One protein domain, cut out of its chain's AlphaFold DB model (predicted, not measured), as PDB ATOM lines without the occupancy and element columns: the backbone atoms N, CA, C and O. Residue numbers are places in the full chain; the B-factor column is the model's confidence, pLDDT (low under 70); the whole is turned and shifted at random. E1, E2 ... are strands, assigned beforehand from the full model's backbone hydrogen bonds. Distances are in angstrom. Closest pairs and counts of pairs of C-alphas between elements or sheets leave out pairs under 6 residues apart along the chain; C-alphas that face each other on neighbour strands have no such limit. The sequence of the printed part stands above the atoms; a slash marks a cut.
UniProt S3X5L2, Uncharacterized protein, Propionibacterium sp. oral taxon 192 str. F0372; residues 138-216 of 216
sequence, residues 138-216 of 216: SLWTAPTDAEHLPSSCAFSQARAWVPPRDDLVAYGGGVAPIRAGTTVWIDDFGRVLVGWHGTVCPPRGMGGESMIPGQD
ATOM      1  N   SER A 138     100.607 105.985 -20.975       88.44
ATOM      2  CA  SER A 138      99.865 104.740 -21.181       88.44
ATOM      3  C   SER A 138     100.621 103.539 -20.587       88.44
ATOM      4  O   SER A 138     100.855 103.501 -19.377       88.44
ATOM      5  N   LEU A 139     101.026 102.579 -21.422       87.50
ATOM      6  CA  LEU A 139     101.692 101.342 -21.018       87.50
ATOM      7  C   LEU A 139     103.090 101.571 -20.424       87.50
ATOM      8  O   LEU A 139     103.558 100.730 -19.665       87.50
ATOM      9  N   TRP A 140     103.725 102.710 -20.703       92.75
ATOM     10  CA  TRP A 140     105.081 103.038 -20.243       92.75
ATOM     11  C   TRP A 140     105.098 104.115 -19.156       92.75
ATOM     12  O   TRP A 140     106.109 104.778 -18.928       92.75
ATOM     13  N   THR A 141     103.959 104.316 -18.488       91.44
ATOM     14  CA  THR A 141     103.888 105.196 -17.318       91.44
ATOM     15  C   THR A 141     104.880 104.713 -16.263       91.44
ATOM     16  O   THR A 141     104.994 103.512 -16.010       91.44
ATOM     17  N   ALA A 142     105.597 105.654 -15.646       90.88
ATOM     18  CA  ALA A 142     106.570 105.326 -14.617       90.88
ATOM     19  C   ALA A 142     105.917 104.536 -13.460       90.88
ATOM     20  O   ALA A 142     104.771 104.825 -13.091       90.88
ATOM     21  N   PRO A 143     106.619 103.539 -12.894       92.06
ATOM     22  CA  PRO A 143     106.069 102.691 -11.849       92.06
ATOM     23  C   PRO A 143     105.724 103.498 -10.595       92.06
ATOM     24  O   PRO A 143     106.309 104.541 -10.311       92.06
ATOM     25  N   THR A 144     104.760 103.013  -9.817       87.94
ATOM     26  CA  THR A 144     104.486 103.542  -8.469       87.94
ATOM     27  C   THR A 144     105.326 102.863  -7.394       87.94
ATOM     28  O   THR A 144     105.424 103.374  -6.285       87.94
ATOM     29  N   ASP A 145     105.877 101.697  -7.719       88.75
ATOM     30  CA  ASP A 145     106.639 100.843  -6.822       88.75
ATOM     31  C   ASP A 145     108.117 100.871  -7.223       88.75
ATOM     32  O   ASP A 145     108.459 100.536  -8.359       88.75
ATOM     33  N   ALA A 146     108.967 101.261  -6.270       90.38
ATOM     34  CA  ALA A 146     110.410 101.396  -6.430       90.38
ATOM     35  C   ALA A 146     111.117 100.065  -6.728       90.38
ATOM     36  O   ALA A 146     112.263 100.067  -7.176       90.38
ATOM     37  N   GLU A 147     110.463  98.925  -6.506       90.12
ATOM     38  CA  GLU A 147     111.028  97.618  -6.841       90.12
ATOM     39  C   GLU A 147     111.095  97.371  -8.352       90.12
ATOM     40  O   GLU A 147     111.925  96.585  -8.811       90.12
ATOM     41  N   HIS A 148     110.298  98.092  -9.144       92.94
ATOM     42  CA  HIS A 148     110.227  97.919 -10.588       92.94
ATOM     43  C   HIS A 148     110.967  99.032 -11.334       92.94
ATOM     44  O   HIS A 148     110.809 100.218 -11.059       92.94
ATOM     45  N   LEU A 149     111.744  98.655 -12.346       94.75
ATOM     46  CA  LEU A 149     112.338  99.584 -13.300       94.75
ATOM     47  C   LEU A 149     111.269 100.197 -14.221       94.75
ATOM     48  O   LEU A 149     110.304  99.516 -14.585       94.75
ATOM     49  N   PRO A 150     111.445 101.450 -14.669       95.56
ATOM     50  CA  PRO A 150     110.582 102.040 -15.684       95.56
ATOM     51  C   PRO A 150     110.809 101.416 -17.065       95.56
ATOM     52  O   PRO A 150     111.938 101.090 -17.450       95.56
ATOM     53  N   SER A 151     109.731 101.326 -17.840       95.81
ATOM     54  CA  SER A 151     109.783 100.997 -19.263       95.81
ATOM     55  C   SER A 151     109.732 102.248 -20.147       95.81
ATOM     56  O   SER A 151     109.471 103.357 -19.680       95.81
ATOM     57  N   SER A 152     110.016 102.074 -21.438       95.44
ATOM     58  CA  SER A 152     109.956 103.130 -22.450       95.44
ATOM     59  C   SER A 152     109.486 102.586 -23.804       95.44
ATOM     60  O   SER A 152     109.727 101.422 -24.136       95.44
ATOM     61  N   CYS A 153     108.820 103.437 -24.589       94.62
ATOM     62  CA  CYS A 153     108.448 103.187 -25.988       94.62
ATOM     63  C   CYS A 153     109.342 103.918 -26.994       94.62
ATOM     64  O   CYS A 153     109.014 103.977 -28.181       94.62
ATOM     65  N   ALA A 154     110.456 104.507 -26.553       94.94
ATOM     66  CA  ALA A 154     111.365 105.264 -27.409       94.94
ATOM     67  C   ALA A 154     112.221 104.341 -28.301       94.94
ATOM     68  O   ALA A 154     113.448 104.369 -28.255       94.94
ATOM     69  N   PHE A 155     111.586 103.502 -29.124       94.69
ATOM     70  CA  PHE A 155     112.256 102.484 -29.940       94.69
ATOM     71  C   PHE A 155     113.263 103.069 -30.942       94.69
ATOM     72  O   PHE A 155     114.226 102.402 -31.310       94.69
ATOM     73  N   SER A 156     113.097 104.331 -31.342       93.88
ATOM     74  CA  SER A 156     114.069 105.050 -32.175       93.88
ATOM     75  C   SER A 156     115.397 105.349 -31.465       93.88
ATOM     76  O   SER A 156     116.396 105.571 -32.140       93.88
ATOM     77  N   GLN A 157     115.422 105.333 -30.130       94.81
ATOM     78  CA  GLN A 157     116.614 105.548 -29.295       94.81
ATOM     79  C   GLN A 157     117.295 104.230 -28.896       94.81
ATOM     80  O   GLN A 157     118.194 104.219 -28.060       94.81
ATOM     81  N   ALA A 158     116.847 103.101 -29.447       96.50
ATOM     82  CA  ALA A 158     117.238 101.785 -28.975       96.50
ATOM     83  C   ALA A 158     118.755 101.557 -29.015       96.50
ATOM     84  O   ALA A 158     119.376 101.464 -30.076       96.50
ATOM     85  N   ARG A 159     119.332 101.354 -27.832       96.81
ATOM     86  CA  ARG A 159     120.710 100.910 -27.644       96.81
ATOM     87  C   ARG A 159     120.723  99.558 -26.945       96.81
ATOM     88  O   ARG A 159     120.089  99.395 -25.906       96.81
ATOM     89  N   ALA A 160     121.465  98.600 -27.499       96.75
ATOM     90  CA  ALA A 160     121.651  97.298 -26.867       96.75
ATOM     91  C   ALA A 160     122.335  97.451 -25.497       96.75
ATOM     92  O   ALA A 160     123.301  98.203 -25.347       96.75
ATOM     93  N   TRP A 161     121.834  96.725 -24.506       97.19
ATOM     94  CA  TRP A 161     122.357  96.700 -23.147       97.19
ATOM     95  C   TRP A 161     122.210  95.301 -22.556       97.19
ATOM     96  O   TRP A 161     121.242  94.593 -22.826       97.19
ATOM     97  N   VAL A 162     123.186  94.904 -21.745       97.38
ATOM     98  CA  VAL A 162     123.170  93.627 -21.030       97.38
ATOM     99  C   VAL A 162     122.986  93.934 -19.545       97.38
ATOM    100  O   VAL A 162     123.874  94.559 -18.956       97.38
ATOM    101  N   PRO A 163     121.866  93.519 -18.927       95.19
ATOM    102  CA  PRO A 163     121.635  93.729 -17.511       95.19
ATOM    103  C   PRO A 163     122.730  93.056 -16.675       95.19
ATOM    104  O   PRO A 163     123.061  91.892 -16.928       95.19
ATOM    105  N   PRO A 164     123.289  93.742 -15.661       93.88
ATOM    106  CA  PRO A 164     124.293  93.156 -14.775       93.88
ATOM    107  C   PRO A 164     123.687  92.161 -13.775       93.88
ATOM    108  O   PRO A 164     124.417  91.396 -13.150       93.88
ATOM    109  N   ARG A 165     122.361  92.182 -13.603       93.12
ATOM    110  CA  ARG A 165     121.596  91.311 -12.709       93.12
ATOM    111  C   ARG A 165     120.164  91.149 -13.219       93.12
ATOM    112  O   ARG A 165     119.728  91.915 -14.079       93.12
ATOM    113  N   ASP A 166     119.459  90.173 -12.664       95.44
ATOM    114  CA  ASP A 166     118.021  90.013 -12.869       95.44
ATOM    115  C   ASP A 166     117.269  91.201 -12.243       95.44
ATOM    116  O   ASP A 166     117.653  91.702 -11.184       95.44
ATOM    117  N   ASP A 167     116.215  91.662 -12.911       95.00
ATOM    118  CA  ASP A 167     115.379  92.777 -12.455       95.00
ATOM    119  C   ASP A 167     113.969  92.669 -13.059       95.00
ATOM    120  O   ASP A 167     113.703  91.824 -13.924       95.00
ATOM    121  N   LEU A 168     113.066  93.540 -12.620       95.56
ATOM    122  CA  LEU A 168     111.689  93.598 -13.102       95.56
ATOM    123  C   LEU A 168     111.402  94.973 -13.694       95.56
ATOM    124  O   LEU A 168     111.710  95.988 -13.082       95.56
ATOM    125  N   VAL A 169     110.781  95.015 -14.869       95.94
ATOM    126  CA  VAL A 169     110.426  96.259 -15.561       95.94
ATOM    127  C   VAL A 169     108.909  96.400 -15.597       95.94
ATOM    128  O   VAL A 169     108.221  95.525 -16.115       95.94
ATOM    129  N   ALA A 170     108.369  97.495 -15.069       94.56
ATOM    130  CA  ALA A 170     106.935  97.757 -15.097       94.56
ATOM    131  C   ALA A 170     106.459  98.142 -16.504       94.56
ATOM    132  O   ALA A 170     107.073  98.974 -17.172       94.56
ATOM    133  N   TYR A 171     105.338  97.569 -16.942       92.12
ATOM    134  CA  TYR A 171     104.708  97.870 -18.228       92.12
ATOM    135  C   TYR A 171     103.210  97.547 -18.196       92.12
ATOM    136  O   TYR A 171     102.822  96.423 -17.886       92.12
ATOM    137  N   GLY A 172     102.351  98.502 -18.558       85.38
ATOM    138  CA  GLY A 172     100.930  98.267 -18.837       85.38
ATOM    139  C   GLY A 172     100.131  97.658 -17.682       85.38
ATOM    140  O   GLY A 172      99.172  96.934 -17.928       85.38
ATOM    141  N   GLY A 173     100.544  97.905 -16.434       82.31
ATOM    142  CA  GLY A 173      99.964  97.290 -15.232       82.31
ATOM    143  C   GLY A 173     100.504  95.893 -14.891       82.31
ATOM    144  O   GLY A 173     100.071  95.307 -13.903       82.31
ATOM    145  N   GLY A 174     101.444  95.366 -15.677       90.44
ATOM    146  CA  GLY A 174     102.201  94.148 -15.397       90.44
ATOM    147  C   GLY A 174     103.699  94.414 -15.239       90.44
ATOM    148  O   GLY A 174     104.154  95.560 -15.204       90.44
ATOM    149  N   VAL A 175     104.468  93.328 -15.158       94.06
ATOM    150  CA  VAL A 175     105.928  93.357 -15.025       94.06
ATOM    151  C   VAL A 175     106.573  92.406 -16.028       94.06
ATOM    152  O   VAL A 175     106.115  91.278 -16.216       94.06
ATOM    153  N   ALA A 176     107.639  92.864 -16.673       95.19
ATOM    154  CA  ALA A 176     108.463  92.094 -17.587       95.19
ATOM    155  C   ALA A 176     109.801  91.770 -16.902       95.19
ATOM    156  O   ALA A 176     110.524  92.694 -16.518       95.19
ATOM    157  N   PRO A 177     110.158  90.487 -16.725       96.06
ATOM    158  CA  PRO A 177     111.448  90.133 -16.155       96.06
ATOM    159  C   PRO A 177     112.567  90.367 -17.171       96.06
ATOM    160  O   PRO A 177     112.477  89.933 -18.321       96.06
ATOM    161  N   ILE A 178     113.661  90.975 -16.721       96.25
ATOM    162  CA  ILE A 178     114.930  91.011 -17.452       96.25
ATOM    163  C   ILE A 178     115.937  90.105 -16.750       96.25
ATOM    164  O   ILE A 178     115.924  89.974 -15.527       96.25
ATOM    165  N   ARG A 179     116.784  89.436 -17.534       96.00
ATOM    166  CA  ARG A 179     117.753  88.461 -17.026       96.00
ATOM    167  C   ARG A 179     119.173  88.928 -17.265       96.00
ATOM    168  O   ARG A 179     119.485  89.437 -18.343       96.00
ATOM    169  N   ALA A 180     120.025  88.708 -16.272       95.50
ATOM    170  CA  ALA A 180     121.448  88.959 -16.381       95.50
ATOM    171  C   ALA A 180     122.031  88.202 -17.582       95.50
ATOM    172  O   ALA A 180     121.743  87.024 -17.789       95.50
ATOM    173  N   GLY A 181     122.851  88.882 -18.383       93.56
ATOM    174  CA  GLY A 181     123.480  88.279 -19.562       93.56
ATOM    175  C   GLY A 181     122.607  88.214 -20.824       93.56
ATOM    176  O   GLY A 181     123.135  87.908 -21.892       93.56
ATOM    177  N   THR A 182     121.315  88.551 -20.750       94.56
ATOM    178  CA  THR A 182     120.436  88.622 -21.930       94.56
ATOM    179  C   THR A 182     120.454  90.027 -22.520       94.56
ATOM    180  O   THR A 182     120.301  91.006 -21.797       94.56
ATOM    181  N   THR A 183     120.619  90.149 -23.839       96.12
ATOM    182  CA  THR A 183     120.550  91.463 -24.494       96.12
ATOM    183  C   THR A 183     119.121  91.993 -24.446       96.12
ATOM    184  O   THR A 183     118.190  91.331 -24.894       96.12
ATOM    185  N   VAL A 184     118.962  93.202 -23.923       97.31
ATOM    186  CA  VAL A 184     117.739  94.001 -24.021       97.31
ATOM    187  C   VAL A 184     118.086  95.347 -24.658       97.31
ATOM    188  O   VAL A 184     119.256  95.636 -24.925       97.31
ATOM    189  N   TRP A 185     117.087  96.188 -24.905       97.62
ATOM    190  CA  TRP A 185     117.300  97.522 -25.459       97.62
ATOM    191  C   TRP A 185     116.859  98.583 -24.464       97.62
ATOM    192  O   TRP A 185     115.871  98.402 -23.757       97.62
ATOM    193  N   ILE A 186     117.606  99.680 -24.410       97.38
ATOM    194  CA  ILE A 186     117.325 100.835 -23.558       97.38
ATOM    195  C   ILE A 186     117.245 102.110 -24.392       97.38
ATOM    196  O   ILE A 186     117.818 102.172 -25.480       97.38
ATOM    197  N   ASP A 187     116.544 103.109 -23.870       96.44
ATOM    198  CA  ASP A 187     116.500 104.457 -24.439       96.44
ATOM    199  C   ASP A 187     117.673 105.341 -23.964       96.44
ATOM    200  O   ASP A 187     118.565 104.887 -23.235       96.44
ATOM    201  N   ASP A 188     117.672 106.622 -24.347       95.19
ATOM    202  CA  ASP A 188     118.744 107.570 -24.001       95.19
ATOM    203  C   ASP A 188     118.822 107.899 -22.499       95.19
ATOM    204  O   ASP A 188     119.845 108.397 -22.019       95.19
ATOM    205  N   PHE A 189     117.763 107.610 -21.737       95.25
ATOM    206  CA  PHE A 189     117.764 107.702 -20.278       95.25
ATOM    207  C   PHE A 189     118.253 106.413 -19.620       95.25
ATOM    208  O   PHE A 189     118.648 106.436 -18.460       95.25
ATOM    209  N   GLY A 190     118.257 105.292 -20.342       95.38
ATOM    210  CA  GLY A 190     118.561 103.971 -19.800       95.38
ATOM    211  C   GLY A 190     117.335 103.206 -19.304       95.38
ATOM    212  O   GLY A 190     117.496 102.245 -18.554       95.38
ATOM    213  N   ARG A 191     116.121 103.610 -19.698       96.25
ATOM    214  CA  ARG A 191     114.883 102.865 -19.417       96.25
ATOM    215  C   ARG A 191     114.747 101.716 -20.407       96.25
ATOM    216  O   ARG A 191     115.060 101.882 -21.584       96.25
ATOM    217  N   VAL A 192     114.267 100.562 -19.949       96.94
ATOM    218  CA  VAL A 192     114.150  99.369 -20.802       96.94
ATOM    219  C   VAL A 192     113.020  99.553 -21.810       96.94
ATOM    220  O   VAL A 192     111.900  99.916 -21.454       96.94
ATOM    221  N   LEU A 193     113.310  99.281 -23.078       97.00
ATOM    222  CA  LEU A 193     112.319  99.269 -24.139       97.00
ATOM    223  C   LEU A 193     111.481  97.998 -24.032       97.00
ATOM    224  O   LEU A 193     111.990  96.889 -24.190       97.00
ATOM    225  N   VAL A 194     110.191  98.178 -23.758       96.62
ATOM    226  CA  VAL A 194     109.240  97.075 -23.588       96.62
ATOM    227  C   VAL A 194     108.208  97.140 -24.702       96.62
ATOM    228  O   VAL A 194     107.554  98.164 -24.894       96.62
ATOM    229  N   GLY A 195     108.093  96.053 -25.455       94.94
ATOM    230  CA  GLY A 195     107.078  95.864 -26.477       94.94
ATOM    231  C   GLY A 195     105.767  95.335 -25.900       94.94
ATOM    232  O   GLY A 195     105.580  95.191 -24.689       94.94
ATOM    233  N   TRP A 196     104.851  94.980 -26.791       91.88
ATOM    234  CA  TRP A 196     103.582  94.378 -26.417       91.88
ATOM    235  C   TRP A 196     103.786  93.062 -25.669       91.88
ATOM    236  O   TRP A 196     104.787  92.360 -25.840       91.88
ATOM    237  N   HIS A 197     102.835  92.761 -24.784       90.38
ATOM    238  CA  HIS A 197     102.859  91.589 -23.905       90.38
ATOM    239  C   HIS A 197     104.104  91.484 -23.000       90.38
ATOM    240  O   HIS A 197     104.419  90.396 -22.526       90.38
ATOM    241  N   GLY A 198     104.805  92.598 -22.740       92.88
ATOM    242  CA  GLY A 198     105.990  92.607 -21.876       92.88
ATOM    243  C   GLY A 198     107.245  92.039 -22.547       92.88
ATOM    244  O   GLY A 198     108.149  91.562 -21.867       92.88
ATOM    245  N   THR A 199     107.304  92.045 -23.878       95.25
ATOM    246  CA  THR A 199     108.471  91.558 -24.625       95.25
ATOM    247  C   THR A 199     109.642  92.535 -24.514       95.25
ATOM    248  O   THR A 199     109.476  93.741 -24.672       95.25
ATOM    249  N   VAL A 200     110.841  92.016 -24.245       94.75
ATOM    250  CA  VAL A 200     112.064  92.824 -24.036       94.75
ATOM    251  C   VAL A 200     113.257  92.349 -24.865       94.75
ATOM    252  O   VAL A 200     114.258  93.058 -24.955       94.75
ATOM    253  N   CYS A 201     113.165  91.159 -25.473       92.50
ATOM    254  CA  CYS A 201     114.263  90.544 -26.211       92.50
ATOM    255  C   CYS A 201     113.827  89.809 -27.499       92.50
ATOM    256  O   CYS A 201     113.614  88.595 -27.465       92.50
ATOM    257  N   PRO A 202     113.731  90.514 -28.644       94.50
ATOM    258  CA  PRO A 202     113.564  91.966 -28.734       94.50
ATOM    259  C   PRO A 202     112.169  92.389 -28.246       94.50
ATOM    260  O   PRO A 202     111.278  91.542 -28.106       94.50
ATOM    261  N   PRO A 203     111.945  93.680 -27.957       95.75
ATOM    262  CA  PRO A 203     110.592  94.192 -27.807       95.75
ATOM    263  C   PRO A 203     109.832  94.024 -29.125       95.75
ATOM    264  O   PRO A 203     110.327  94.407 -30.185       95.75
ATOM    265  N   ARG A 204     108.641  93.429 -29.060       96.00
ATOM    266  CA  ARG A 204     107.820  93.082 -30.226       96.00
ATOM    267  C   ARG A 204     106.504  93.855 -30.256       96.00
ATOM    268  O   ARG A 204     105.966  94.242 -29.219       96.00
ATOM    269  N   GLY A 205     106.006  94.104 -31.460       93.56
ATOM    270  CA  GLY A 205     104.695  94.679 -31.721       93.56
ATOM    271  C   GLY A 205     103.559  93.692 -31.439       93.56
ATOM    272  O   GLY A 205     103.786  92.533 -31.088       93.56
ATOM    273  N   MET A 206     102.316  94.136 -31.629       91.00
ATOM    274  CA  MET A 206     101.134  93.266 -31.501       91.00
ATOM    275  C   MET A 206     101.131  92.107 -32.500       91.00
ATOM    276  O   MET A 206     100.582  91.049 -32.200       91.00
ATOM    277  N   GLY A 207     101.709  92.304 -33.687       91.44
ATOM    278  CA  GLY A 207     101.822  91.268 -34.713       91.44
ATOM    279  C   GLY A 207     103.012  90.329 -34.504       91.44
ATOM    280  O   GLY A 207     103.183  89.388 -35.278       91.44
ATOM    281  N   GLY A 208     103.814  90.551 -33.457       91.94
ATOM    282  CA  GLY A 208     105.019  89.783 -33.166       91.94
ATOM    283  C   GLY A 208     106.264  90.246 -33.924       91.94
ATOM    284  O   GLY A 208     107.331  89.690 -33.689       91.94
ATOM    285  N   GLU A 209     106.178  91.257 -34.784       94.56
ATOM    286  CA  GLU A 209     107.325  91.908 -35.422       94.56
ATOM    287  C   GLU A 209     108.231  92.588 -34.392       94.56
ATOM    288  O   GLU A 209     107.763  93.045 -33.347       94.56
ATOM    289  N   SER A 210     109.530  92.661 -34.658       95.62
ATOM    290  CA  SER A 210     110.450  93.400 -33.803       95.62
ATOM    291  C   SER A 210     110.208  94.905 -33.918       95.62
ATOM    292  O   SER A 210     110.153  95.469 -35.010       95.62
ATOM    293  N   MET A 211     110.146  95.586 -32.774       94.88
ATOM    294  CA  MET A 211     110.134  97.052 -32.711       94.88
ATOM    295  C   MET A 211     111.533  97.645 -32.927       94.88
ATOM    296  O   MET A 211     111.677  98.860 -33.061       94.88
ATOM    297  N   ILE A 212     112.570  96.799 -32.939       95.44
ATOM    298  CA  ILE A 212     113.956  97.194 -33.178       95.44
ATOM    299  C   ILE A 212     114.349  96.822 -34.612       95.44
ATOM    300  O   ILE A 212     114.320  95.634 -34.956       95.44
ATOM    301  N   PRO A 213     114.781  97.794 -35.438       88.19
ATOM    302  CA  PRO A 213     115.206  97.531 -36.808       88.19
ATOM    303  C   PRO A 213     116.286  96.444 -36.900       88.19
ATOM    304  O   PRO A 213     117.320  96.518 -36.234       88.19
ATOM    305  N   GLY A 214     116.059  95.447 -37.760       87.69
ATOM    306  CA  GLY A 214     117.020  94.373 -38.030       87.69
ATOM    307  C   GLY A 214     117.110  93.291 -36.949       87.69
ATOM    308  O   GLY A 214     118.146  92.640 -36.854       87.69
ATOM    309  N   GLN A 215     116.069  93.121 -36.125       88.75
ATOM    310  CA  GLN A 215     116.008  92.123 -35.044       88.75
ATOM    311  C   GLN A 215     114.798  91.167 -35.153       88.75
ATOM    312  O   GLN A 215     114.353  90.646 -34.135       88.75
ATOM    313  N   ASP A 216     114.226  90.969 -36.345       81.19
ATOM    314  CA  ASP A 216     113.057  90.088 -36.541       81.19
ATOM    315  C   ASP A 216     113.335  88.599 -36.287       81.19
ATOM    316  O   ASP A 216     114.348  88.077 -36.810       81.19
TER     317      ASP A 216
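Overview. This is residues 138 to 216 of the 216 residues of an uncharacterized protein of Propionibacterium sp. oral taxon 192 str. F0372 (UniProt S3X5L2). There is little regular structure: two small antiparallel strand pairs, the hairpin E2-E3 and the pair E1-E4, are set among long unnamed stretches, residues 138 to 158 and 187 to 216. These stretches meet in a short parallel pairing of residues 151 to 152 with 192 to 193. The printed part has 79 residues, no named helix and strands E1, E2, E3, E4 in that order, 16 residues, all strand. It is compact, with a radius of gyration of the C-alphas of 11.3 A, spanning 33 by 27 by 20 A.

Along the chain. E1 is residues 159 to 161, from C-alpha 159 at (120.710, 100.910, -27.644), 6.4 A long. E2, residues 167 to 171, measures 13.2 A, and E3, residues 174 to 178, 13.3 A. E4, residues 184 to 186, 6.9 A, ends at (117.325, 100.835, -23.558).

Arrangement. E1 and E4 are antiparallel at 129 degrees, with N 161 and O 184 2.8 A apart. E2 and E3 form a hairpin at 145 degrees, with N 169 and O 176 2.9 A apart. E1 and E3 are apart.

Size, cuts and confidence. The farthest C-alphas, of Asp 145 and Gly 214, are 33.5 A apart. The printed part has no cut, its three links are tight, and no printed residue is under 70 in pLDDT.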